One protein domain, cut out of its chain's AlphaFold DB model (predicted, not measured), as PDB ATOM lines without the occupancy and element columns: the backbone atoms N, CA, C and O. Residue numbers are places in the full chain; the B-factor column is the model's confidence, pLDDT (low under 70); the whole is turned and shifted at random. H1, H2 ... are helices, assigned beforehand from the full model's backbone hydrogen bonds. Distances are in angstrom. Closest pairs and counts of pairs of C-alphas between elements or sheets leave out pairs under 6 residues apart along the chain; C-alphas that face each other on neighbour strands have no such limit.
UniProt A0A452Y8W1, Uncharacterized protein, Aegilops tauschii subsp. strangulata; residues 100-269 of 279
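AT A GLANCE: This is residues 100 to 269 of the 279 residues of an uncharacterized protein of Aegilops tauschii subsp. strangulata (UniProt A0A452Y8W1). One long helix, H4, runs through the middle, crossed on one side by H6, which has H2 beside it, and on the opposite side by H7 and H8. H1 and H3 lie toward one end of H4, H5 and the loop of residues 189 to 200 make a head at the other, and residues 248 to 255 stick out. The printed part has 170 residues, with eight named helices, H1 to H8 along the chain, and no named strand; the class is all helix. It is compact, with a radius of gyration of the C-alphas of 18.0 A and spans of 54 by 39 by 32 A.

HOW THE PARTS SIT: The hub is H4, residues 148 to 179. H6, residues 201 to 222, touches it, only just about perpendicular at 71 degrees; the closest C-alphas, of Ala 167 and Met 207, are 4.7 A apart. H7, residues 229 to 246, touches H4 with residues 238 to 242 alone, closest at C-alphas Val 158 and Leu 239, 5.9 A. H3, residues 134 to 146, touches H4 only at the corner, closest at C-alphas Leu 144 and Gly 150, 5.4 A. H2, residues 116 to 127, touches H6, closest at C-alphas Glu 120 and Ile 217, 5.7 A. H1, residues 100 to 108, touches H2, closest at C-alphas Leu 108 and Arg 118, 6.6 A. H8, residues 256 to 268, and H5, residues 185 to 188, are each close to H4 but not clearly touching. Every O i to N i+4 pair is within hydrogen-bond range in H1, H2, H6 and H8, but 7 of 9 in H3, 26 of 28 in H4 and 8 of 14 in H7; H5 is too short for one.

IN THESE COORDINATES: H4 is 46.7 A long from C-alpha 148 at (146.565, 189.990, 194.829), H6 31.5 A and H7 27.0 A. H8 ends at C-alpha 268, (171.058, 182.344, 189.105).

THE WHOLE: The printed part has no cut. The link from H5 to H6 is long. The model's confidence is low, with pLDDT under 70, in 64 of the 170 printed residues, among them residues 100 to 108, residues 129 to 140 and residues 237 to 269.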
ATOM      1  N   LEU A 100     150.544 186.202 209.449       48.75
ATOM      2  CA  LEU A 100     151.877 185.767 209.001       48.75
ATOM      3  C   LEU A 100     152.418 186.757 207.985       48.75
ATOM      4  O   LEU A 100     153.614 186.988 207.969       48.75
ATOM      5  N   ARG A 101     151.549 187.389 207.187       50.53
ATOM      6  CA  ARG A 101     151.912 188.566 206.390       50.53
ATOM      7  C   ARG A 101     152.422 189.676 207.296       50.53
ATOM      8  O   ARG A 101     153.556 190.101 207.107       50.53
ATOM      9  N   ASP A 102     151.634 190.099 208.279       54.47
ATOM     10  CA  ASP A 102     152.021 191.211 209.148       54.47
ATOM     11  C   ASP A 102     153.188 190.828 210.067       54.47
ATOM     12  O   ASP A 102     154.136 191.591 210.167       54.47
ATOM     13  N   ALA A 103     153.232 189.616 210.623       55.91
ATOM     14  CA  ALA A 103     154.346 189.154 211.453       55.91
ATOM     15  C   ALA A 103     155.627 188.891 210.654       55.91
ATOM     16  O   ALA A 103     156.709 189.187 211.146       55.91
ATOM     17  N   LEU A 104     155.559 188.354 209.429       57.34
ATOM     18  CA  LEU A 104     156.736 188.201 208.564       57.34
ATOM     19  C   LEU A 104     157.232 189.571 208.102       57.34
ATOM     20  O   LEU A 104     158.442 189.801 208.089       57.34
ATOM     21  N   ILE A 105     156.318 190.480 207.750       61.91
ATOM     22  CA  ILE A 105     156.659 191.863 207.427       61.91
ATOM     23  C   ILE A 105     157.269 192.539 208.654       61.91
ATOM     24  O   ILE A 105     158.326 193.113 208.503       61.91
ATOM     25  N   GLU A 106     156.726 192.420 209.860       65.25
ATOM     26  CA  GLU A 106     157.311 193.003 211.081       65.25
ATOM     27  C   GLU A 106     158.628 192.328 211.506       65.25
ATOM     28  O   GLU A 106     159.524 192.954 212.086       65.25
ATOM     29  N   LEU A 107     158.785 191.036 211.217       67.19
ATOM     30  CA  LEU A 107     160.002 190.291 211.526       67.19
ATOM     31  C   LEU A 107     161.141 190.686 210.582       67.19
ATOM     32  O   LEU A 107     162.262 190.936 211.046       67.19
ATOM     33  N   LEU A 108     160.861 190.713 209.276       69.25
ATOM     34  CA  LEU A 108     161.836 190.949 208.212       69.25
ATOM     35  C   LEU A 108     161.964 192.419 207.826       69.25
ATOM     36  O   LEU A 108     163.022 192.811 207.350       69.25
ATOM     37  N   PHE A 109     160.949 193.241 208.056       73.12
ATOM     38  CA  PHE A 109     160.961 194.678 207.820       73.12
ATOM     39  C   PHE A 109     160.697 195.442 209.116       73.12
ATOM     40  O   PHE A 109     159.824 195.115 209.911       73.12
ATOM     41  N   LYS A 110     161.457 196.512 209.325       76.44
ATOM     42  CA  LYS A 110     161.207 197.485 210.389       76.44
ATOM     43  C   LYS A 110     161.406 198.874 209.813       76.44
ATOM     44  O   LYS A 110     162.407 199.103 209.138       76.44
ATOM     45  N   ASP A 111     160.458 199.776 210.052       76.75
ATOM     46  CA  ASP A 111     160.488 201.143 209.513       76.75
ATOM     47  C   ASP A 111     160.689 201.155 207.978       76.75
ATOM     48  O   ASP A 111     161.531 201.879 207.447       76.75
ATOM     49  N   GLU A 112     159.972 200.271 207.268       75.69
ATOM     50  CA  GLU A 112     160.087 200.020 205.816       75.69
ATOM     51  C   GLU A 112     161.462 199.535 205.315       75.69
ATOM     52  O   GLU A 112     161.699 199.503 204.104       75.69
ATOM     53  N   LYS A 113     162.389 199.176 206.208       78.12
ATOM     54  CA  LYS A 113     163.720 198.666 205.853       78.12
ATOM     55  C   LYS A 113     163.796 197.170 206.079       78.12
ATOM     56  O   LYS A 113     163.429 196.695 207.154       78.12
ATOM     57  N   PHE A 114     164.339 196.441 205.108       83.88
ATOM     58  CA  PHE A 114     164.585 195.018 205.290       83.88
ATOM     59  C   PHE A 114     165.733 194.777 206.276       83.88
ATOM     60  O   PHE A 114     166.771 195.444 206.263       83.88
ATOM     61  N   ARG A 115     165.554 193.790 207.145       85.75
ATOM     62  CA  ARG A 115     166.483 193.404 208.202       85.75
ATOM     63  C   ARG A 115     167.301 192.207 207.741       85.75
ATOM     64  O   ARG A 115     167.093 191.087 208.202       85.75
ATOM     65  N   TRP A 116     168.272 192.450 206.866       84.75
ATOM     66  CA  TRP A 116     169.142 191.406 206.308       84.75
ATOM     67  C   TRP A 116     169.831 190.551 207.373       84.75
ATOM     68  O   TRP A 116     169.792 189.327 207.287       84.75
ATOM     69  N   ASN A 117     170.329 191.166 208.448       83.69
ATOM     70  CA  ASN A 117     170.939 190.433 209.562       83.69
ATOM     71  C   ASN A 117     169.929 189.502 210.271       83.69
ATOM     72  O   ASN A 117     170.307 188.465 210.811       83.69
ATOM     73  N   ARG A 118     168.622 189.822 210.266       80.00
ATOM     74  CA  ARG A 118     167.591 188.915 210.797       80.00
ATOM     75  C   ARG A 118     167.379 187.723 209.869       80.00
ATOM     76  O   ARG A 118     167.303 186.610 210.375       80.00
ATOM     77  N   LEU A 119     167.322 187.947 208.554       81.06
ATOM     78  CA  LEU A 119     167.227 186.868 207.567       81.06
ATOM     79  C   LEU A 119     168.442 185.933 207.640       81.06
ATOM     80  O   LEU A 119     168.263 184.722 207.707       81.06
ATOM     81  N   GLU A 120     169.659 186.482 207.688       80.25
ATOM     82  CA  GLU A 120     170.890 185.696 207.839       80.25
ATOM     83  C   GLU A 120     170.824 184.804 209.082       80.25
ATOM     84  O   GLU A 120     170.992 183.592 208.979       80.25
ATOM     85  N   ASN A 121     170.485 185.379 210.240       77.62
ATOM     86  CA  ASN A 121     170.370 184.628 211.490       77.62
ATOM     87  C   ASN A 121     169.333 183.501 211.412       77.62
ATOM     88  O   ASN A 121     169.596 182.405 211.897       77.62
ATOM     89  N   LEU A 122     168.175 183.747 210.790       76.19
ATOM     90  CA  LEU A 122     167.143 182.723 210.611       76.19
ATOM     91  C   LEU A 122     167.626 181.581 209.710       76.19
ATOM     92  O   LEU A 122     167.366 180.425 210.019       76.19
ATOM     93  N   LEU A 123     168.360 181.883 208.636       73.25
ATOM     94  CA  LEU A 123     168.914 180.863 207.738       73.25
ATOM     95  C   LEU A 123     170.036 180.057 208.401       73.25
ATOM     96  O   LEU A 123     170.095 178.839 208.239       73.25
ATOM     97  N   VAL A 124     170.909 180.716 209.168       77.94
ATOM     98  CA  VAL A 124     171.962 180.043 209.944       77.94
ATOM     99  C   VAL A 124     171.350 179.106 210.984       77.94
ATOM    100  O   VAL A 124     171.811 177.976 211.121       77.94
ATOM    101  N   GLN A 125     170.306 179.554 211.687       69.00
ATOM    102  CA  GLN A 125     169.580 178.744 212.667       69.00
ATOM    103  C   GLN A 125     168.829 177.590 212.000       69.00
ATOM    104  O   GLN A 125     168.977 176.450 212.425       69.00
ATOM    105  N   GLY A 126     168.094 177.862 210.919       70.25
ATOM    106  CA  GLY A 126     167.353 176.847 210.171       70.25
ATOM    107  C   GLY A 126     168.260 175.744 209.635       70.25
ATOM    108  O   GLY A 126     167.927 174.578 209.740       70.25
ATOM    109  N   ARG A 127     169.470 176.071 209.167       68.06
ATOM    110  CA  ARG A 127     170.437 175.068 208.693       68.06
ATOM    111  C   ARG A 127     170.893 174.071 209.771       68.06
ATOM    112  O   ARG A 127     171.372 172.992 209.432       68.06
ATOM    113  N   GLN A 128     170.819 174.430 211.053       70.19
ATOM    114  CA  GLN A 128     171.151 173.508 212.148       70.19
ATOM    115  C   GLN A 128     170.054 172.458 212.369       70.19
ATOM    116  O   GLN A 128     170.316 171.425 212.986       70.19
ATOM    117  N   ASP A 129     168.856 172.710 211.847       67.06
ATOM    118  CA  ASP A 129     167.733 171.789 211.854       67.06
ATOM    119  C   ASP A 129     167.815 170.845 210.642       67.06
ATOM    120  O   ASP A 129     167.950 171.271 209.494       67.06
ATOM    121  N   ARG A 130     167.756 169.535 210.904       60.34
ATOM    122  CA  ARG A 130     167.864 168.493 209.870       60.34
ATOM    123  C   ARG A 130     166.628 168.414 208.980       60.34
ATOM    124  O   ARG A 130     166.719 167.847 207.896       60.34
ATOM    125  N   GLU A 131     165.504 168.954 209.433       61.75
ATOM    126  CA  GLU A 131     164.239 168.948 208.699       61.75
ATOM    127  C   GLU A 131     164.021 170.249 207.911       61.75
ATOM    128  O   GLU A 131     163.034 170.385 207.187       61.75
ATOM    129  N   PHE A 132     164.944 171.213 208.002       65.31
ATOM    130  CA  PHE A 132     164.792 172.493 207.324       65.31
ATOM    131  C   PHE A 132     164.950 172.370 205.805       65.31
ATOM    132  O   PHE A 132     166.034 172.110 205.278       65.31
ATOM    133  N   VAL A 133     163.867 172.679 205.090       67.19
ATOM    134  CA  VAL A 133     163.838 172.784 203.631       67.19
ATOM    135  C   VAL A 133     163.585 174.240 203.240       67.19
ATOM    136  O   VAL A 133     162.488 174.777 203.408       67.19
ATOM    137  N   ALA A 134     164.599 174.894 202.665       66.38
ATOM    138  CA  ALA A 134     164.528 176.313 202.298       66.38
ATOM    139  C   ALA A 134     163.362 176.631 201.343       66.38
ATOM    140  O   ALA A 134     162.750 177.693 201.434       66.38
ATOM    141  N   LYS A 135     163.032 175.701 200.439       66.31
ATOM    142  CA  LYS A 135     161.898 175.829 199.515       66.31
ATOM    143  C   LYS A 135     160.577 176.004 200.263       66.31
ATOM    144  O   LYS A 135     159.820 176.917 199.939       66.31
ATOM    145  N   ASP A 136     160.331 175.169 201.263       66.38
ATOM    146  CA  ASP A 136     159.063 175.141 201.990       66.38
ATOM    147  C   ASP A 136     158.927 176.376 202.887       66.38
ATOM    148  O   ASP A 136     157.852 176.963 202.980       66.38
ATOM    149  N   ALA A 137     160.045 176.863 203.435       65.62
ATOM    150  CA  ALA A 137     160.092 178.122 204.175       65.62
ATOM    151  C   ALA A 137     159.839 179.361 203.288       65.62
ATOM    152  O   ALA A 137     159.248 180.343 203.739       65.62
ATOM    153  N   LEU A 138     160.280 179.338 202.023       66.31
ATOM    154  CA  LEU A 138     160.155 180.473 201.101       66.31
ATOM    155  C   LEU A 138     158.804 180.522 200.375       66.31
ATOM    156  O   LEU A 138     158.351 181.608 200.009       66.31
ATOM    157  N   GLN A 139     158.140 179.382 200.165       69.12
ATOM    158  CA  GLN A 139     156.888 179.326 199.407       69.12
ATOM    159  C   GLN A 139     155.767 180.233 199.944       69.12
ATOM    160  O   GLN A 139     155.165 180.934 199.126       69.12
ATOM    161  N   PRO A 140     155.483 180.297 201.261       65.56
ATOM    162  CA  PRO A 140     154.459 181.196 201.793       65.56
ATOM    163  C   PRO A 140     154.751 182.664 201.464       65.56
ATOM    164  O   PRO A 140     153.854 183.408 201.070       65.56
ATOM    165  N   VAL A 141     156.026 183.058 201.541       70.00
ATOM    166  CA  VAL A 141     156.488 184.418 201.239       70.00
ATOM    167  C   VAL A 141     156.316 184.741 199.757       70.00
ATOM    168  O   VAL A 141     155.819 185.810 199.407       70.00
ATOM    169  N   LEU A 142     156.687 183.807 198.878       69.50
ATOM    170  CA  LEU A 142     156.524 183.955 197.431       69.50
ATOM    171  C   LEU A 142     155.045 184.026 197.043       69.50
ATOM    172  O   LEU A 142     154.649 184.902 196.277       69.50
ATOM    173  N   LYS A 143     154.210 183.151 197.609       72.69
ATOM    174  CA  LYS A 143     152.762 183.147 197.380       72.69
ATOM    175  C   LYS A 143     152.130 184.470 197.816       72.69
ATOM    176  O   LYS A 143     151.312 185.020 197.085       72.69
ATOM    177  N   LEU A 144     152.556 185.010 198.957       73.31
ATOM    178  CA  LEU A 144     152.116 186.311 199.454       73.31
ATOM    179  C   LEU A 144     152.569 187.466 198.548       73.31
ATOM    180  O   LEU A 144     151.771 188.344 198.229       73.31
ATOM    181  N   LEU A 145     153.833 187.467 198.113       74.25
ATOM    182  CA  LEU A 145     154.392 188.502 197.238       74.25
ATOM    183  C   LEU A 145     153.671 188.569 195.885       74.25
ATOM    184  O   LEU A 145     153.460 189.658 195.349       74.25
ATOM    185  N   LEU A 146     153.312 187.413 195.328       76.62
ATOM    186  CA  LEU A 146     152.677 187.291 194.012       76.62
ATOM    187  C   LEU A 146     151.150 187.375 194.075       76.62
ATOM    188  O   LEU A 146     150.513 187.691 193.073       76.62
ATOM    189  N   GLY A 147     150.560 187.111 195.240       78.06
ATOM    190  CA  GLY A 147     149.120 187.168 195.446       78.06
ATOM    191  C   GLY A 147     148.542 188.576 195.251       78.06
ATOM    192  O   GLY A 147     149.270 189.572 195.327       78.06
ATOM    193  N   PRO A 148     147.225 188.696 195.023       69.81
ATOM    194  CA  PRO A 148     146.565 189.990 194.829       69.81
ATOM    195  C   PRO A 148     146.848 190.962 195.989       69.81
ATOM    196  O   PRO A 148     147.208 192.114 195.744       69.81
ATOM    197  N   ASP A 149     146.865 190.464 197.228       66.81
ATOM    198  CA  ASP A 149     147.065 191.251 198.455       66.81
ATOM    199  C   ASP A 149     148.534 191.632 198.738       66.81
ATOM    200  O   ASP A 149     148.847 192.339 199.701       66.81
ATOM    201  N   GLY A 150     149.471 191.196 197.893       73.19
ATOM    202  CA  GLY A 150     150.911 191.417 198.052       73.19
ATOM    203  C   GLY A 150     151.410 192.822 197.700       73.19
ATOM    204  O   GLY A 150     152.617 193.035 197.655       73.19
ATOM    205  N   GLU A 151     150.534 193.788 197.405       75.38
ATOM    206  CA  GLU A 151     150.933 195.076 196.818       75.38
ATOM    207  C   GLU A 151     151.955 195.855 197.656       75.38
ATOM    208  O   GLU A 151     153.006 196.233 197.133       75.38
ATOM    209  N   ASN A 152     151.700 196.034 198.952       75.38
ATOM    210  CA  ASN A 152     152.624 196.740 199.845       75.38
ATOM    211  C   ASN A 152     153.968 196.009 199.966       75.38
ATOM    212  O   ASN A 152     155.027 196.636 199.929       75.38
ATOM    213  N   LEU A 153     153.938 194.675 200.034       76.81
ATOM    214  CA  LEU A 153     155.151 193.863 200.096       76.81
ATOM    215  C   LEU A 153     155.967 193.981 198.802       76.81
ATOM    216  O   LEU A 153     157.181 194.132 198.867       76.81
ATOM    217  N   ARG A 154     155.319 194.006 197.628       76.69
ATOM    218  CA  ARG A 154     155.996 194.243 196.342       76.69
ATOM    219  C   ARG A 154     156.704 195.596 196.311       76.69
ATOM    220  O   ARG A 154     157.821 195.669 195.813       76.69
ATOM    221  N   VAL A 155     156.093 196.653 196.854       77.75
ATOM    222  CA  VAL A 155     156.729 197.982 196.943       77.75
ATOM    223  C   VAL A 155     157.991 197.931 197.809       77.75
ATOM    224  O   VAL A 155     159.040 198.419 197.385       77.75
ATOM    225  N   LEU A 156     157.912 197.303 198.984       79.94
ATOM    226  CA  LEU A 156     159.055 197.153 199.887       79.94
ATOM    227  C   LEU A 156     160.172 196.296 199.275       79.94
ATOM    228  O   LEU A 156     161.342 196.665 199.354       79.94
ATOM    229  N   VAL A 157     159.821 195.191 198.611       78.69
ATOM    230  CA  VAL A 157     160.780 194.307 197.930       78.69
ATOM    231  C   VAL A 157     161.482 195.022 196.780       78.69
ATOM    232  O   VAL A 157     162.697 194.909 196.657       78.69
ATOM    233  N   VAL A 158     160.755 195.799 195.969       76.25
ATOM    234  CA  VAL A 158     161.359 196.607 194.896       76.25
ATOM    235  C   VAL A 158     162.330 197.634 195.480       76.25
ATOM    236  O   VAL A 158     163.473 197.713 195.035       76.25
ATOM    237  N   LYS A 159     161.914 198.385 196.509       79.62
ATOM    238  CA  LYS A 159     162.767 199.376 197.190       79.62
ATOM    239  C   LYS A 159     164.056 198.740 197.718       79.62
ATOM    240  O   LYS A 159     165.138 199.290 197.529       79.62
ATOM    241  N   GLU A 160     163.949 197.572 198.346       82.06
ATOM    242  CA  GLU A 160     165.111 196.872 198.888       82.06
ATOM    243  C   GLU A 160     166.008 196.286 197.788       82.06
ATOM    244  O   GLU A 160     167.229 196.378 197.885       82.06
ATOM    245  N   ALA A 161     165.443 195.745 196.707       78.44
ATOM    246  CA  ALA A 161     166.222 195.217 195.587       78.44
ATOM    247  C   ALA A 161     167.089 196.294 194.915       78.44
ATOM    248  O   ALA A 161     168.238 196.028 194.548       78.44
ATOM    249  N   VAL A 162     166.573 197.522 194.806       75.62
ATOM    250  CA  VAL A 162     167.347 198.680 194.336       75.62
ATOM    251  C   VAL A 162     168.521 198.943 195.272       75.62
ATOM    252  O   VAL A 162     169.662 198.997 194.817       75.62
ATOM    253  N   ARG A 163     168.266 198.998 196.582       81.12
ATOM    254  CA  ARG A 163     169.305 199.226 197.594       81.12
ATOM    255  C   ARG A 163     170.400 198.152 197.564       81.12
ATOM    256  O   ARG A 163     171.582 198.472 197.649       81.12
ATOM    257  N   VAL A 164     170.025 196.881 197.407       81.62
ATOM    258  CA  VAL A 164     170.974 195.762 197.257       81.62
ATOM    259  C   VAL A 164     171.802 195.907 195.981       81.62
ATOM    260  O   VAL A 164     173.014 195.707 196.002       81.62
ATOM    261  N   THR A 165     171.171 196.285 194.872       75.50
ATOM    262  CA  THR A 165     171.858 196.498 193.591       75.50
ATOM    263  C   THR A 165     172.872 197.638 193.685       75.50
ATOM    264  O   THR A 165     174.004 197.501 193.208       75.50
ATOM    265  N   GLU A 166     172.495 198.746 194.322       78.00
ATOM    266  CA  GLU A 166     173.384 199.874 194.596       78.00
ATOM    267  C   GLU A 166     174.560 199.442 195.474       78.00
ATOM    268  O   GLU A 166     175.705 199.711 195.118       78.00
ATOM    269  N   ALA A 167     174.306 198.699 196.556       83.06
ATOM    270  CA  ALA A 167     175.334 198.167 197.450       83.06
ATOM    271  C   ALA A 167     176.339 197.248 196.733       83.06
ATOM    272  O   ALA A 167     177.551 197.427 196.870       83.06
ATOM    273  N   ILE A 168     175.859 196.301 195.922       80.38
ATOM    274  CA  ILE A 168     176.716 195.394 195.140       80.38
ATOM    275  C   ILE A 168     177.546 196.175 194.120       80.38
ATOM    276  O   ILE A 168     178.760 195.969 194.022       80.38
ATOM    277  N   THR A 169     176.916 197.080 193.369       77.62
ATOM    278  CA  THR A 169     177.596 197.881 192.341       77.62
ATOM    279  C   THR A 169     178.660 198.766 192.973       77.62
ATOM    280  O   THR A 169     179.809 198.769 192.538       77.62
ATOM    281  N   PHE A 170     178.292 199.480 194.033       81.44
ATOM    282  CA  PHE A 170     179.189 200.356 194.765       81.44
ATOM    283  C   PHE A 170     180.365 199.585 195.357       81.44
ATOM    284  O   PHE A 170     181.511 199.958 195.123       81.44
ATOM    285  N   GLY A 171     180.111 198.473 196.048       79.88
ATOM    286  CA  GLY A 171     181.183 197.657 196.602       79.88
ATOM    287  C   GLY A 171     182.115 197.108 195.523       79.88
ATOM    288  O   GLY A 171     183.325 197.166 195.687       79.88
ATOM    289  N   THR A 172     181.584 196.677 194.375       79.31
ATOM    290  CA  THR A 172     182.412 196.233 193.239       79.31
ATOM    291  C   THR A 172     183.306 197.358 192.715       79.31
ATOM    292  O   THR A 172     184.477 197.133 192.407       79.31
ATOM    293  N   LEU A 173     182.778 198.580 192.616       80.38
ATOM    294  CA  LEU A 173     183.551 199.746 192.192       80.38
ATOM    295  C   LEU A 173     184.631 200.119 193.214       80.38
ATOM    296  O   LEU A 173     185.743 200.464 192.818       80.38
ATOM    297  N   ILE A 174     184.324 200.028 194.509       85.44
ATOM    298  CA  ILE A 174     185.285 200.247 195.594       85.44
ATOM    299  C   ILE A 174     186.388 199.189 195.564       85.44
ATOM    300  O   ILE A 174     187.562 199.547 195.595       85.44
ATOM    301  N   ASP A 175     186.041 197.908 195.438       85.62
ATOM    302  CA  ASP A 175     187.017 196.819 195.352       85.62
ATOM    303  C   ASP A 175     187.907 196.990 194.115       85.62
ATOM    304  O   ASP A 175     189.126 196.865 194.203       85.62
ATOM    305  N   SER A 176     187.313 197.365 192.977       82.75
ATOM    306  CA  SER A 176     188.043 197.642 191.733       82.75
ATOM    307  C   SER A 176     188.989 198.834 191.879       82.75
ATOM    308  O   SER A 176     190.122 198.782 191.408       82.75
ATOM    309  N   TYR A 177     188.552 199.903 192.551       85.25
ATOM    310  CA  TYR A 177     189.398 201.054 192.865       85.25
ATOM    311  C   TYR A 177     190.544 200.673 193.811       85.25
ATOM    312  O   TYR A 177     191.685 201.079 193.594       85.25
ATOM    313  N   ASN A 178     190.265 199.867 194.835       87.38
ATOM    314  CA  ASN A 178     191.260 199.424 195.809       87.38
ATOM    315  C   ASN A 178     192.294 198.473 195.191       87.38
ATOM    316  O   ASN A 178     193.470 198.560 195.543       87.38
ATOM    317  N   ALA A 179     191.870 197.614 194.260       89.38
ATOM    318  CA  ALA A 179     192.723 196.692 193.513       89.38
ATOM    319  C   ALA A 179     193.474 197.353 192.343       89.38
ATOM    320  O   ALA A 179     194.402 196.754 191.794       89.38
ATOM    321  N   ALA A 180     193.091 198.570 191.938       87.62
ATOM    322  CA  ALA A 180     193.780 199.294 190.880       87.62
ATOM    323  C   ALA A 180     195.218 199.653 191.308       87.62
ATOM    324  O   ALA A 180     195.439 200.056 192.454       87.62
ATOM    325  N   PRO A 181     196.202 199.573 190.395       91.88
ATOM    326  CA  PRO A 181     197.553 200.064 190.649       91.88
ATOM    327  C   PRO A 181     197.572 201.514 191.156       91.88
ATOM    328  O   PRO A 181     196.831 202.356 190.649       91.88
ATOM    329  N   GLU A 182     198.475 201.834 192.092       87.81
ATOM    330  CA  GLU A 182     198.582 203.171 192.712       87.81
ATOM    331  C   GLU A 182     198.687 204.313 191.690       87.81
ATOM    332  O   GLU A 182     198.121 205.382 191.895       87.81
ATOM    333  N   PHE A 183     199.337 204.083 190.545       88.81
ATOM    334  CA  PHE A 183     199.471 205.097 189.496       88.81
ATOM    335  C   PHE A 183     198.144 205.443 188.791       88.81
ATOM    336  O   PHE A 183     198.023 206.528 188.227       88.81
ATOM    337  N   LEU A 184     197.143 204.550 188.817       85.75
ATOM    338  CA  LEU A 184     195.816 204.788 188.234       85.75
ATOM    339  C   LEU A 184     194.847 205.447 189.220       85.75
ATOM    340  O   LEU A 184     193.903 206.110 188.788       85.75
ATOM    341  N   LYS A 185     195.067 205.308 190.533       83.75
ATOM    342  CA  LYS A 185     194.153 205.837 191.557       83.75
ATOM    343  C   LYS A 185     193.904 207.350 191.434       83.75
ATOM    344  O   LYS A 185     192.731 207.721 191.453       83.75
ATOM    345  N   PRO A 186     194.917 208.218 191.208       83.31
ATOM    346  CA  PRO A 186     194.700 209.655 191.019       83.31
ATOM    347  C   PRO A 186     193.856 209.999 189.786       83.31
ATOM    348  O   PRO A 186     193.129 210.991 189.804       83.31
ATOM    349  N   LEU A 187     193.937 209.185 188.726       83.38
ATOM    350  CA  LEU A 187     193.146 209.370 187.505       83.38
ATOM    351  C   LEU A 187     191.674 209.023 187.747       83.38
ATOM    352  O   LEU A 187     190.790 209.756 187.315       83.38
ATOM    353  N   ILE A 188     191.409 207.933 188.470       78.56
ATOM    354  CA  ILE A 188     190.049 207.468 188.784       78.56
ATOM    355  C   ILE A 188     189.384 208.381 189.822       78.56
ATOM    356  O   ILE A 188     188.200 208.688 189.708       78.56
ATOM    357  N   SER A 189     190.137 208.847 190.825       80.75
ATOM    358  CA  SER A 189     189.628 209.774 191.841       80.75
ATOM    359  C   SER A 189     189.587 211.230 191.380       80.75
ATOM    360  O   SER A 189     189.114 212.087 192.128       80.75
ATOM    361  N   ASN A 190     190.080 211.528 190.172       78.50
ATOM    362  CA  ASN A 190     190.264 212.883 189.658       78.50
ATOM    363  C   ASN A 190     190.977 213.798 190.681       78.50
ATOM    364  O   ASN A 190     190.569 214.934 190.921       78.50
ATOM    365  N   GLY A 191     191.998 213.255 191.357       69.94
ATOM    366  CA  GLY A 191     192.768 213.943 192.397       69.94
ATOM    367  C   GLY A 191     192.089 214.068 193.769       69.94
ATOM    368  O   GLY A 191     192.646 214.718 194.651       69.94
ATOM    369  N   ASN A 192     190.916 213.465 193.992       73.75
ATOM    370  CA  ASN A 192     190.240 213.515 195.289       73.75
ATOM    371  C   ASN A 192     190.907 212.568 196.314       73.75
ATOM    372  O   ASN A 192     190.885 211.350 196.107       73.75
ATOM    373  N   PRO A 193     191.433 213.076 197.449       67.88
ATOM    374  CA  PRO A 193     192.046 212.236 198.482       67.88
ATOM    375  C   PRO A 193     191.030 211.356 199.227       67.88
ATOM    376  O   PRO A 193     191.409 210.325 199.770       67.88
ATOM    377  N   ALA A 194     189.740 211.714 199.220       68.31
ATOM    378  CA  ALA A 194     188.673 210.924 199.844       68.31
ATOM    379  C   ALA A 194     188.197 209.729 198.982       68.31
ATOM    380  O   ALA A 194     187.313 208.974 199.399       68.31
ATOM    381  N   GLY A 195     188.773 209.559 197.784       74.31
ATOM    382  CA  GLY A 195     188.441 208.502 196.830       74.31
ATOM    383  C   GLY A 195     187.532 208.960 195.679       74.31
ATOM    384  O   GLY A 195     187.186 210.138 195.564       74.31
ATOM    385  N   PRO A 196     187.135 208.035 194.789       73.94
ATOM    386  CA  PRO A 196     186.409 208.361 193.559       73.94
ATOM    387  C   PRO A 196     184.934 208.728 193.763       73.94
ATOM    388  O   PRO A 196     184.290 209.210 192.833       73.94
ATOM    389  N   PHE A 197     184.395 208.549 194.972       79.88
ATOM    390  CA  PHE A 197     182.989 208.802 195.287       79.88
ATOM    391  C   PHE A 197     182.842 209.846 196.395       79.88
ATOM    392  O   PHE A 197     183.536 209.794 197.410       79.88
ATOM    393  N   LYS A 198     181.900 210.778 196.215       77.81
ATOM    394  CA  LYS A 198     181.499 211.761 197.231       77.81
ATOM    395  C   LYS A 198     180.352 211.190 198.063       77.81
ATOM    396  O   LYS A 198     179.194 211.497 197.806       77.81
ATOM    397  N   ILE A 199     180.685 210.332 199.017       80.62
ATOM    398  CA  ILE A 199     179.739 209.674 199.922       80.62
ATOM    399  C   ILE A 199     180.303 209.715 201.343       80.62
ATOM    400  O   ILE A 199     181.525 209.742 201.509       80.62
ATOM    401  N   SER A 200     179.439 209.757 202.358       87.31
ATOM    402  CA  SER A 200     179.901 209.721 203.751       87.31
ATOM    403  C   SER A 200     180.504 208.355 204.096       87.31
ATOM    404  O   SER A 200     180.095 207.336 203.537       87.31
ATOM    405  N   ASP A 201     181.449 208.317 205.039       87.06
ATOM    406  CA  ASP A 201     182.042 207.048 205.485       87.06
ATOM    407  C   ASP A 201     180.991 206.114 206.102       87.06
ATOM    408  O   ASP A 201     181.017 204.914 205.848       87.06
ATOM    409  N   VAL A 202     180.003 206.670 206.813       90.50
ATOM    410  CA  VAL A 202     178.883 205.912 207.398       90.50
ATOM    411  C   VAL A 202     178.038 205.239 206.316       90.50
ATOM    412  O   VAL A 202     177.697 204.065 206.420       90.50
ATOM    413  N   GLU A 203     177.681 205.973 205.265       87.81
ATOM    414  CA  GLU A 203     176.865 205.437 204.174       87.81
ATOM    415  C   GLU A 203     177.649 204.407 203.347       87.81
ATOM    416  O   GLU A 203     177.110 203.354 203.007       87.81
ATOM    417  N   ARG A 204     178.946 204.652 203.115       87.94
ATOM    418  CA  ARG A 204     179.867 203.676 202.514       87.94
ATOM    419  C   ARG A 204     179.885 202.372 203.314       87.94
ATOM    420  O   ARG A 204     179.719 201.309 202.724       87.94
ATOM    421  N   GLU A 205     180.081 202.449 204.628       91.62
ATOM    422  CA  GLU A 205     180.131 201.281 205.514       91.62
ATOM    423  C   GLU A 205     178.812 200.501 205.489       91.62
ATOM    424  O   GLU A 205     178.823 199.289 205.290       91.62
ATOM    425  N   GLN A 206     177.670 201.191 205.550       90.06
ATOM    426  CA  GLN A 206     176.349 200.560 205.455       90.06
ATOM    427  C   GLN A 206     176.114 199.846 204.116       90.06
ATOM    428  O   GLN A 206     175.497 198.781 204.087       90.06
ATOM    429  N   MET A 207     176.569 200.423 202.998       87.81
ATOM    430  CA  MET A 207     176.458 199.785 201.682       87.81
ATOM    431  C   MET A 207     177.343 198.541 201.584       87.81
ATOM    432  O   MET A 207     176.908 197.525 201.041       87.81
ATOM    433  N   LEU A 208     178.564 198.599 202.121       91.94
ATOM    434  CA  LEU A 208     179.477 197.457 202.134       91.94
ATOM    435  C   LEU A 208     178.966 196.339 203.053       91.94
ATOM    436  O   LEU A 208     178.926 195.189 202.625       91.94
ATOM    437  N   GLU A 209     178.480 196.671 204.253       94.25
ATOM    438  CA  GLU A 209     177.868 195.697 205.166       94.25
ATOM    439  C   GLU A 209     176.658 195.022 204.509       94.25
ATOM    440  O   GLU A 209     176.553 193.796 204.512       94.25
ATOM    441  N   LEU A 210     175.773 195.804 203.876       90.88
ATOM    442  CA  LEU A 210     174.617 195.268 203.160       90.88
ATOM    443  C   LEU A 210     175.037 194.295 202.051       90.88
ATOM    444  O   LEU A 210     174.501 193.188 201.978       90.88
ATOM    445  N   ARG A 211     175.999 194.684 201.203       91.06
ATOM    446  CA  ARG A 211     176.544 193.813 200.151       91.06
ATOM    447  C   ARG A 211     177.048 192.506 200.752       91.06
ATOM    448  O   ARG A 211     176.673 191.433 200.280       91.06
ATOM    449  N   ASP A 212     177.888 192.593 201.775       94.31
ATOM    450  CA  ASP A 212     178.548 191.430 202.358       94.31
ATOM    451  C   ASP A 212     177.526 190.491 203.012       94.31
ATOM    452  O   ASP A 212     177.584 189.280 202.798       94.31
ATOM    453  N   THR A 213     176.534 191.028 203.728       91.25
ATOM    454  CA  THR A 213     175.427 190.247 204.300       91.25
ATOM    455  C   THR A 213     174.605 189.541 203.222       91.25
ATOM    456  O   THR A 213     174.320 188.349 203.347       91.25
ATOM    457  N   VAL A 214     174.258 190.230 202.131       87.06
ATOM    458  CA  VAL A 214     173.519 189.624 201.009       87.06
ATOM    459  C   VAL A 214     174.321 188.490 200.369       87.06
ATOM    460  O   VAL A 214     173.771 187.417 200.112       87.06
ATOM    461  N   LEU A 215     175.624 188.685 200.143       85.94
ATOM    462  CA  LEU A 215     176.498 187.655 199.573       85.94
ATOM    463  C   LEU A 215     176.646 186.444 200.505       85.94
ATOM    464  O   LEU A 215     176.648 185.308 200.024       85.94
ATOM    465  N   ARG A 216     176.708 186.651 201.827       91.06
ATOM    466  CA  ARG A 216     176.703 185.553 202.810       91.06
ATOM    467  C   ARG A 216     175.393 184.775 202.781       91.06
ATOM    468  O   ARG A 216     175.430 183.550 202.695       91.06
ATOM    469  N   ILE A 217     174.247 185.458 202.767       84.44
ATOM    470  CA  ILE A 217     172.924 184.824 202.633       84.44
ATOM    471  C   ILE A 217     172.833 184.010 201.342       84.44
ATOM    472  O   ILE A 217     172.384 182.867 201.365       84.44
ATOM    473  N   TRP A 218     173.309 184.562 200.226       82.56
ATOM    474  CA  TRP A 218     173.372 183.843 198.958       82.56
ATOM    475  C   TRP A 218     174.227 182.571 199.058       82.56
ATOM    476  O   TRP A 218     173.818 181.503 198.597       82.56
ATOM    477  N   GLY A 219     175.385 182.662 199.720       82.69
ATOM    478  CA  GLY A 219     176.234 181.512 200.023       82.69
ATOM    479  C   GLY A 219     175.529 180.456 200.878       82.69
ATOM    480  O   GLY A 219     175.603 179.270 200.559       82.69
ATOM    481  N   LEU A 220     174.798 180.873 201.918       81.19
ATOM    482  CA  LEU A 220     174.022 179.978 202.782       81.19
ATOM    483  C   LEU A 220     172.951 179.225 201.990       81.19
ATOM    484  O   LEU A 220     172.906 177.998 202.065       81.19
ATOM    485  N   LEU A 221     172.153 179.942 201.192       78.06
ATOM    486  CA  LEU A 221     171.096 179.357 200.367       78.06
ATOM    487  C   LEU A 221     171.664 178.334 199.380       78.06
ATOM    488  O   LEU A 221     171.228 177.186 199.371       78.06
ATOM    489  N   ARG A 222     172.702 178.708 198.623       78.00
ATOM    490  CA  ARG A 222     173.349 177.823 197.641       78.00
ATOM    491  C   ARG A 222     174.026 176.605 198.275       78.00
ATOM    492  O   ARG A 222     174.177 175.587 197.613       78.00
ATOM    493  N   SER A 223     174.463 176.716 199.527       76.44
ATOM    494  CA  SER A 223     175.085 175.605 200.258       76.44
ATOM    495  C   SER A 223     174.086 174.604 200.839       76.44
ATOM    496  O   SER A 223     174.515 173.624 201.443       76.44
ATOM    497  N   SER A 224     172.779 174.859 200.710       71.69
ATOM    498  CA  SER A 224     171.752 173.890 201.084       71.69
ATOM    499  C   SER A 224     171.424 172.983 199.898       71.69
ATOM    500  O   SER A 224     171.157 173.466 198.797       71.69
ATOM    501  N   ASP A 225     171.422 171.669 200.126       64.75
ATOM    502  CA  ASP A 225     171.238 170.659 199.071       64.75
ATOM    503  C   ASP A 225     169.852 170.730 198.400       64.75
ATOM    504  O   ASP A 225     169.642 170.201 197.313       64.75
ATOM    505  N   THR A 226     168.897 171.407 199.041       67.56
ATOM    506  CA  THR A 226     167.494 171.499 198.616       67.56
ATOM    507  C   THR A 226     167.131 172.818 197.930       67.56
ATOM    508  O   THR A 226     165.975 173.004 197.543       67.56
ATOM    509  N   PHE A 227     168.053 173.780 197.839       75.25
ATOM    510  CA  PHE A 227     167.739 175.099 197.290       75.25
ATOM    511  C   PHE A 227     167.910 175.143 195.771       75.25
ATOM    512  O   PHE A 227     169.014 175.021 195.245       75.25
ATOM    513  N   ASP A 228     166.803 175.393 195.074       78.44
ATOM    514  CA  ASP A 228     166.783 175.669 193.641       78.44
ATOM    515  C   ASP A 228     166.737 177.195 193.397       78.44
ATOM    516  O   ASP A 228     165.756 177.844 193.776       78.44
ATOM    517  N   PRO A 229     167.751 177.793 192.738       76.06
ATOM    518  CA  PRO A 229     167.755 179.213 192.379       76.06
ATOM    519  C   PRO A 229     166.530 179.663 191.571       76.06
ATOM    520  O   PRO A 229     166.143 180.832 191.648       76.06
ATOM    521  N   SER A 230     165.888 178.757 190.822       79.44
ATOM    522  CA  SER A 230     164.686 179.060 190.038       79.44
ATOM    523  C   SER A 230     163.512 179.548 190.901       79.44
ATOM    524  O   SER A 230     162.656 180.291 190.416       79.44
ATOM    525  N   LEU A 231     163.517 179.241 192.206       72.56
ATOM    526  CA  LEU A 231     162.526 179.721 193.175       72.56
ATOM    527  C   LEU A 231     162.484 181.252 193.286       72.56
ATOM    528  O   LEU A 231     161.465 181.808 193.687       72.56
ATOM    529  N   LEU A 232     163.564 181.946 192.921       73.44
ATOM    530  CA  LEU A 232     163.625 183.409 192.945       73.44
ATOM    531  C   LEU A 232     163.082 184.056 191.664       73.44
ATOM    532  O   LEU A 232     162.911 185.274 191.619       73.44
ATOM    533  N   GLN A 233     162.772 183.270 190.629       76.06
ATOM    534  CA  GLN A 233     162.269 183.780 189.353       76.06
ATOM    535  C   GLN A 233     161.045 184.703 189.492       76.06
ATOM    536  O   GLN A 233     161.018 185.740 188.824       76.06
ATOM    537  N   PRO A 234     160.056 184.416 190.358       71.75
ATOM    538  CA  PRO A 234     158.915 185.311 190.514       71.75
ATOM    539  C   PRO A 234     159.291 186.663 191.133       71.75
ATOM    540  O   PRO A 234     158.720 187.687 190.774       71.75
ATOM    541  N   ILE A 235     160.297 186.699 192.016       70.94
ATOM    542  CA  ILE A 235     160.828 187.960 192.557       70.94
ATOM    543  C   ILE A 235     161.439 188.777 191.418       70.94
ATOM    544  O   ILE A 235     161.152 189.964 191.290       70.94
ATOM    545  N   VAL A 236     162.215 188.135 190.541       73.44
ATOM    546  CA  VAL A 236     162.790 188.790 189.356       73.44
ATOM    547  C   VAL A 236     161.697 189.363 188.444       73.44
ATOM    548  O   VAL A 236     161.855 190.472 187.941       73.44
ATOM    549  N   GLN A 237     160.576 188.658 188.261       69.12
ATOM    550  CA  GLN A 237     159.435 189.155 187.477       69.12
ATOM    551  C   GLN A 237     158.797 190.399 188.110       69.12
ATOM    552  O   GLN A 237     158.572 191.386 187.414       69.12
ATOM    553  N   VAL A 238     158.583 190.403 189.431       68.38
ATOM    554  CA  VAL A 238     158.047 191.572 190.155       68.38
ATOM    555  C   VAL A 238     158.940 192.802 189.976       68.38
ATOM    556  O   VAL A 238     158.430 193.909 189.774       68.38
ATOM    557  N   LEU A 239     160.262 192.615 190.017       67.81
ATOM    558  CA  LEU A 239     161.221 193.689 189.754       67.81
ATOM    559  C   LEU A 239     161.082 194.206 188.315       67.81
ATOM    560  O   LEU A 239     160.952 195.408 188.106       67.81
ATOM    561  N   GLN A 240     160.992 193.313 187.328       68.38
ATOM    562  CA  GLN A 240     160.830 193.689 185.919       68.38
ATOM    563  C   GLN A 240     159.512 194.436 185.631       68.38
ATOM    564  O   GLN A 240     159.505 195.384 184.846       68.38
ATOM    565  N   GLU A 241     158.403 194.047 186.266       62.59
ATOM    566  CA  GLU A 241     157.078 194.635 186.026       62.59
ATOM    567  C   GLU A 241     156.903 196.034 186.640       62.59
ATOM    568  O   GLU A 241     156.300 196.915 186.016       62.59
ATOM    569  N   ARG A 242     157.414 196.270 187.859       55.06
ATOM    570  CA  ARG A 242     157.264 197.570 188.547       55.06
ATOM    571  C   ARG A 242     158.340 198.587 188.175       55.06
ATOM    572  O   ARG A 242     158.073 199.791 188.225       55.06
ATOM    573  N   GLU A 243     159.513 198.142 187.734       49.41
ATOM    574  CA  GLU A 243     160.575 199.047 187.286       49.41
ATOM    575  C   GLU A 243     160.213 199.822 186.009       49.41
ATOM    576  O   GLU A 243     160.687 200.941 185.826       49.41
ATOM    577  N   ALA A 244     159.305 199.321 185.167       46.19
ATOM    578  CA  ALA A 244     158.902 200.017 183.942       46.19
ATOM    579  C   ALA A 244     158.111 201.325 184.180       46.19
ATOM    580  O   ALA A 244     158.004 202.139 183.264       46.19
ATOM    581  N   ARG A 245     157.544 201.551 185.381       45.09
ATOM    582  CA  ARG A 245     156.644 202.697 185.651       45.09
ATOM    583  C   ARG A 245     157.211 203.774 186.586       45.09
ATOM    584  O   ARG A 245     156.767 204.912 186.501       45.09
ATOM    585  N   VAL A 246     158.178 203.455 187.455       43.28
ATOM    586  CA  VAL A 246     158.691 204.397 188.486       43.28
ATOM    587  C   VAL A 246     160.096 204.937 188.165       43.28
ATOM    588  O   VAL A 246     160.471 206.009 188.631       43.28
ATOM    589  N   PHE A 247     160.858 204.271 187.292       42.81
ATOM    590  CA  PHE A 247     162.259 204.615 186.995       42.81
ATOM    591  C   PHE A 247     162.475 205.744 185.971       42.81
ATOM    592  O   PHE A 247     163.584 205.940 185.482       42.81
ATOM    593  N   GLY A 248     161.439 206.519 185.644       38.44
ATOM    594  CA  GLY A 248     161.521 207.567 184.624       38.44
ATOM    595  C   GLY A 248     162.152 208.893 185.065       38.44
ATOM    596  O   GLY A 248     162.469 209.699 184.196       38.44
ATOM    597  N   SER A 249     162.327 209.173 186.365       41.03
ATOM    598  CA  SER A 249     162.564 210.565 186.802       41.03
ATOM    599  C   SER A 249     163.782 210.859 187.683       41.03
ATOM    600  O   SER A 249     163.979 212.035 187.989       41.03
ATOM    601  N   ARG A 250     164.637 209.895 188.074       46.56
ATOM    602  CA  ARG A 250     165.773 210.228 188.972       46.56
ATOM    603  C   ARG A 250     167.161 209.656 188.717       46.56
ATOM    604  O   ARG A 250     168.050 209.997 189.487       46.56
ATOM    605  N   ILE A 251     167.426 208.923 187.635       41.53
ATOM    606  CA  ILE A 251     168.822 208.636 187.257       41.53
ATOM    607  C   ILE A 251     168.983 208.772 185.745       41.53
ATOM    608  O   ILE A 251     168.557 207.922 184.966       41.53
ATOM    609  N   ALA A 252     169.630 209.860 185.328       37.75
ATOM    610  CA  ALA A 252     170.212 209.978 184.001       37.75
ATOM    611  C   ALA A 252     171.346 208.943 183.882       37.75
ATOM    612  O   ALA A 252     172.475 209.188 184.295       37.75
ATOM    613  N   GLY A 253     171.020 207.753 183.374       40.62
ATOM    614  CA  GLY A 253     171.984 206.687 183.114       40.62
ATOM    615  C   GLY A 253     171.317 205.322 182.982       40.62
ATOM    616  O   GLY A 253     171.332 204.536 183.922       40.62
ATOM    617  N   GLY A 254     170.761 205.010 181.805       41.84
ATOM    618  CA  GLY A 254     170.074 203.743 181.474       41.84
ATOM    619  C   GLY A 254     170.958 202.481 181.423       41.84
ATOM    620  O   GLY A 254     170.723 201.580 180.612       41.84
ATOM    621  N   VAL A 255     172.000 202.425 182.255       48.12
ATOM    622  CA  VAL A 255     172.999 201.347 182.343       48.12
ATOM    623  C   VAL A 255     172.758 200.454 183.571       48.12
ATOM    624  O   VAL A 255     173.105 199.275 183.537       48.12
ATOM    625  N   SER A 256     172.076 200.947 184.609       50.31
ATOM    626  CA  SER A 256     171.819 200.211 185.859       50.31
ATOM    627  C   SER A 256     170.874 199.010 185.690       50.31
ATOM    628  O   SER A 256     171.195 197.922 186.160       50.31
ATOM    629  N   GLN A 257     169.774 199.145 184.939       46.56
ATOM    630  CA  GLN A 257     168.764 198.076 184.781       46.56
ATOM    631  C   GLN A 257     169.289 196.814 184.081       46.56
ATOM    632  O   GLN A 257     169.038 195.690 184.517       46.56
ATOM    633  N   ARG A 258     170.058 196.970 182.996       50.78
ATOM    634  CA  ARG A 258     170.632 195.819 182.274       50.78
ATOM    635  C   ARG A 258     171.748 195.144 183.061       50.78
ATOM    636  O   ARG A 258     171.930 193.942 182.907       50.78
ATOM    637  N   LEU A 259     172.487 195.892 183.879       46.09
ATOM    638  CA  LEU A 259     173.520 195.331 184.743       46.09
ATOM    639  C   LEU A 259     172.909 194.584 185.931       46.09
ATOM    640  O   LEU A 259     173.332 193.465 186.189       46.09
ATOM    641  N   ALA A 260     171.869 195.124 186.569       46.12
ATOM    642  CA  ALA A 260     171.159 194.472 187.670       46.12
ATOM    643  C   ALA A 260     170.519 193.144 187.237       46.12
ATOM    644  O   ALA A 260     170.770 192.097 187.834       46.12
ATOM    645  N   ALA A 261     169.774 193.158 186.125       49.38
ATOM    646  CA  ALA A 261     169.184 191.949 185.560       49.38
ATOM    647  C   ALA A 261     170.253 190.926 185.136       49.38
ATOM    648  O   ALA A 261     170.079 189.730 185.354       49.38
ATOM    649  N   ARG A 262     171.383 191.379 184.570       53.84
ATOM    650  CA  ARG A 262     172.504 190.494 184.212       53.84
ATOM    651  C   ARG A 262     173.214 189.916 185.428       53.84
ATOM    652  O   ARG A 262     173.579 188.751 185.370       53.84
ATOM    653  N   LEU A 263     173.401 190.682 186.498       52.09
ATOM    654  CA  LEU A 263     174.002 190.197 187.741       52.09
ATOM    655  C   LEU A 263     173.104 189.147 188.395       52.09
ATOM    656  O   LEU A 263     173.582 188.063 188.708       52.09
ATOM    657  N   LEU A 264     171.797 189.405 188.494       53.19
ATOM    658  CA  LEU A 264     170.832 188.409 188.965       53.19
ATOM    659  C   LEU A 264     170.848 187.158 188.074       53.19
ATOM    660  O   LEU A 264     170.959 186.050 188.582       53.19
ATOM    661  N   GLN A 265     170.843 187.304 186.748       58.59
ATOM    662  CA  GLN A 265     170.942 186.159 185.832       58.59
ATOM    663  C   GLN A 265     172.276 185.405 185.925       58.59
ATOM    664  O   GLN A 265     172.298 184.190 185.749       58.59
ATOM    665  N   GLN A 266     173.390 186.092 186.179       61.38
ATOM    666  CA  GLN A 266     174.695 185.460 186.377       61.38
ATOM    667  C   GLN A 266     174.761 184.710 187.706       61.38
ATOM    668  O   GLN A 266     175.317 183.618 187.743       61.38
ATOM    669  N   LEU A 267     174.160 185.252 188.767       53.19
ATOM    670  CA  LEU A 267     174.060 184.588 190.066       53.19
ATOM    671  C   LEU A 267     173.140 183.360 190.005       53.19
ATOM    672  O   LEU A 267     173.472 182.329 190.577       53.19
ATOM    673  N   LEU A 268     172.029 183.436 189.265       58.78
ATOM    674  CA  LEU A 268     171.058 182.344 189.105       58.78
ATOM    675  C   LEU A 268     171.526 181.218 188.163       58.78
ATOM    676  O   LEU A 268     170.895 180.162 188.110       58.78
ATOM    677  N   ARG A 269     172.615 181.406 187.406       65.50
ATOM    678  CA  ARG A 269     173.174 180.352 186.549       65.50
ATOM    679  C   ARG A 269     173.898 179.300 187.391       65.50
ATOM    680  O   ARG A 269     174.919 179.574 188.018       65.50
TER     681      ARG A 269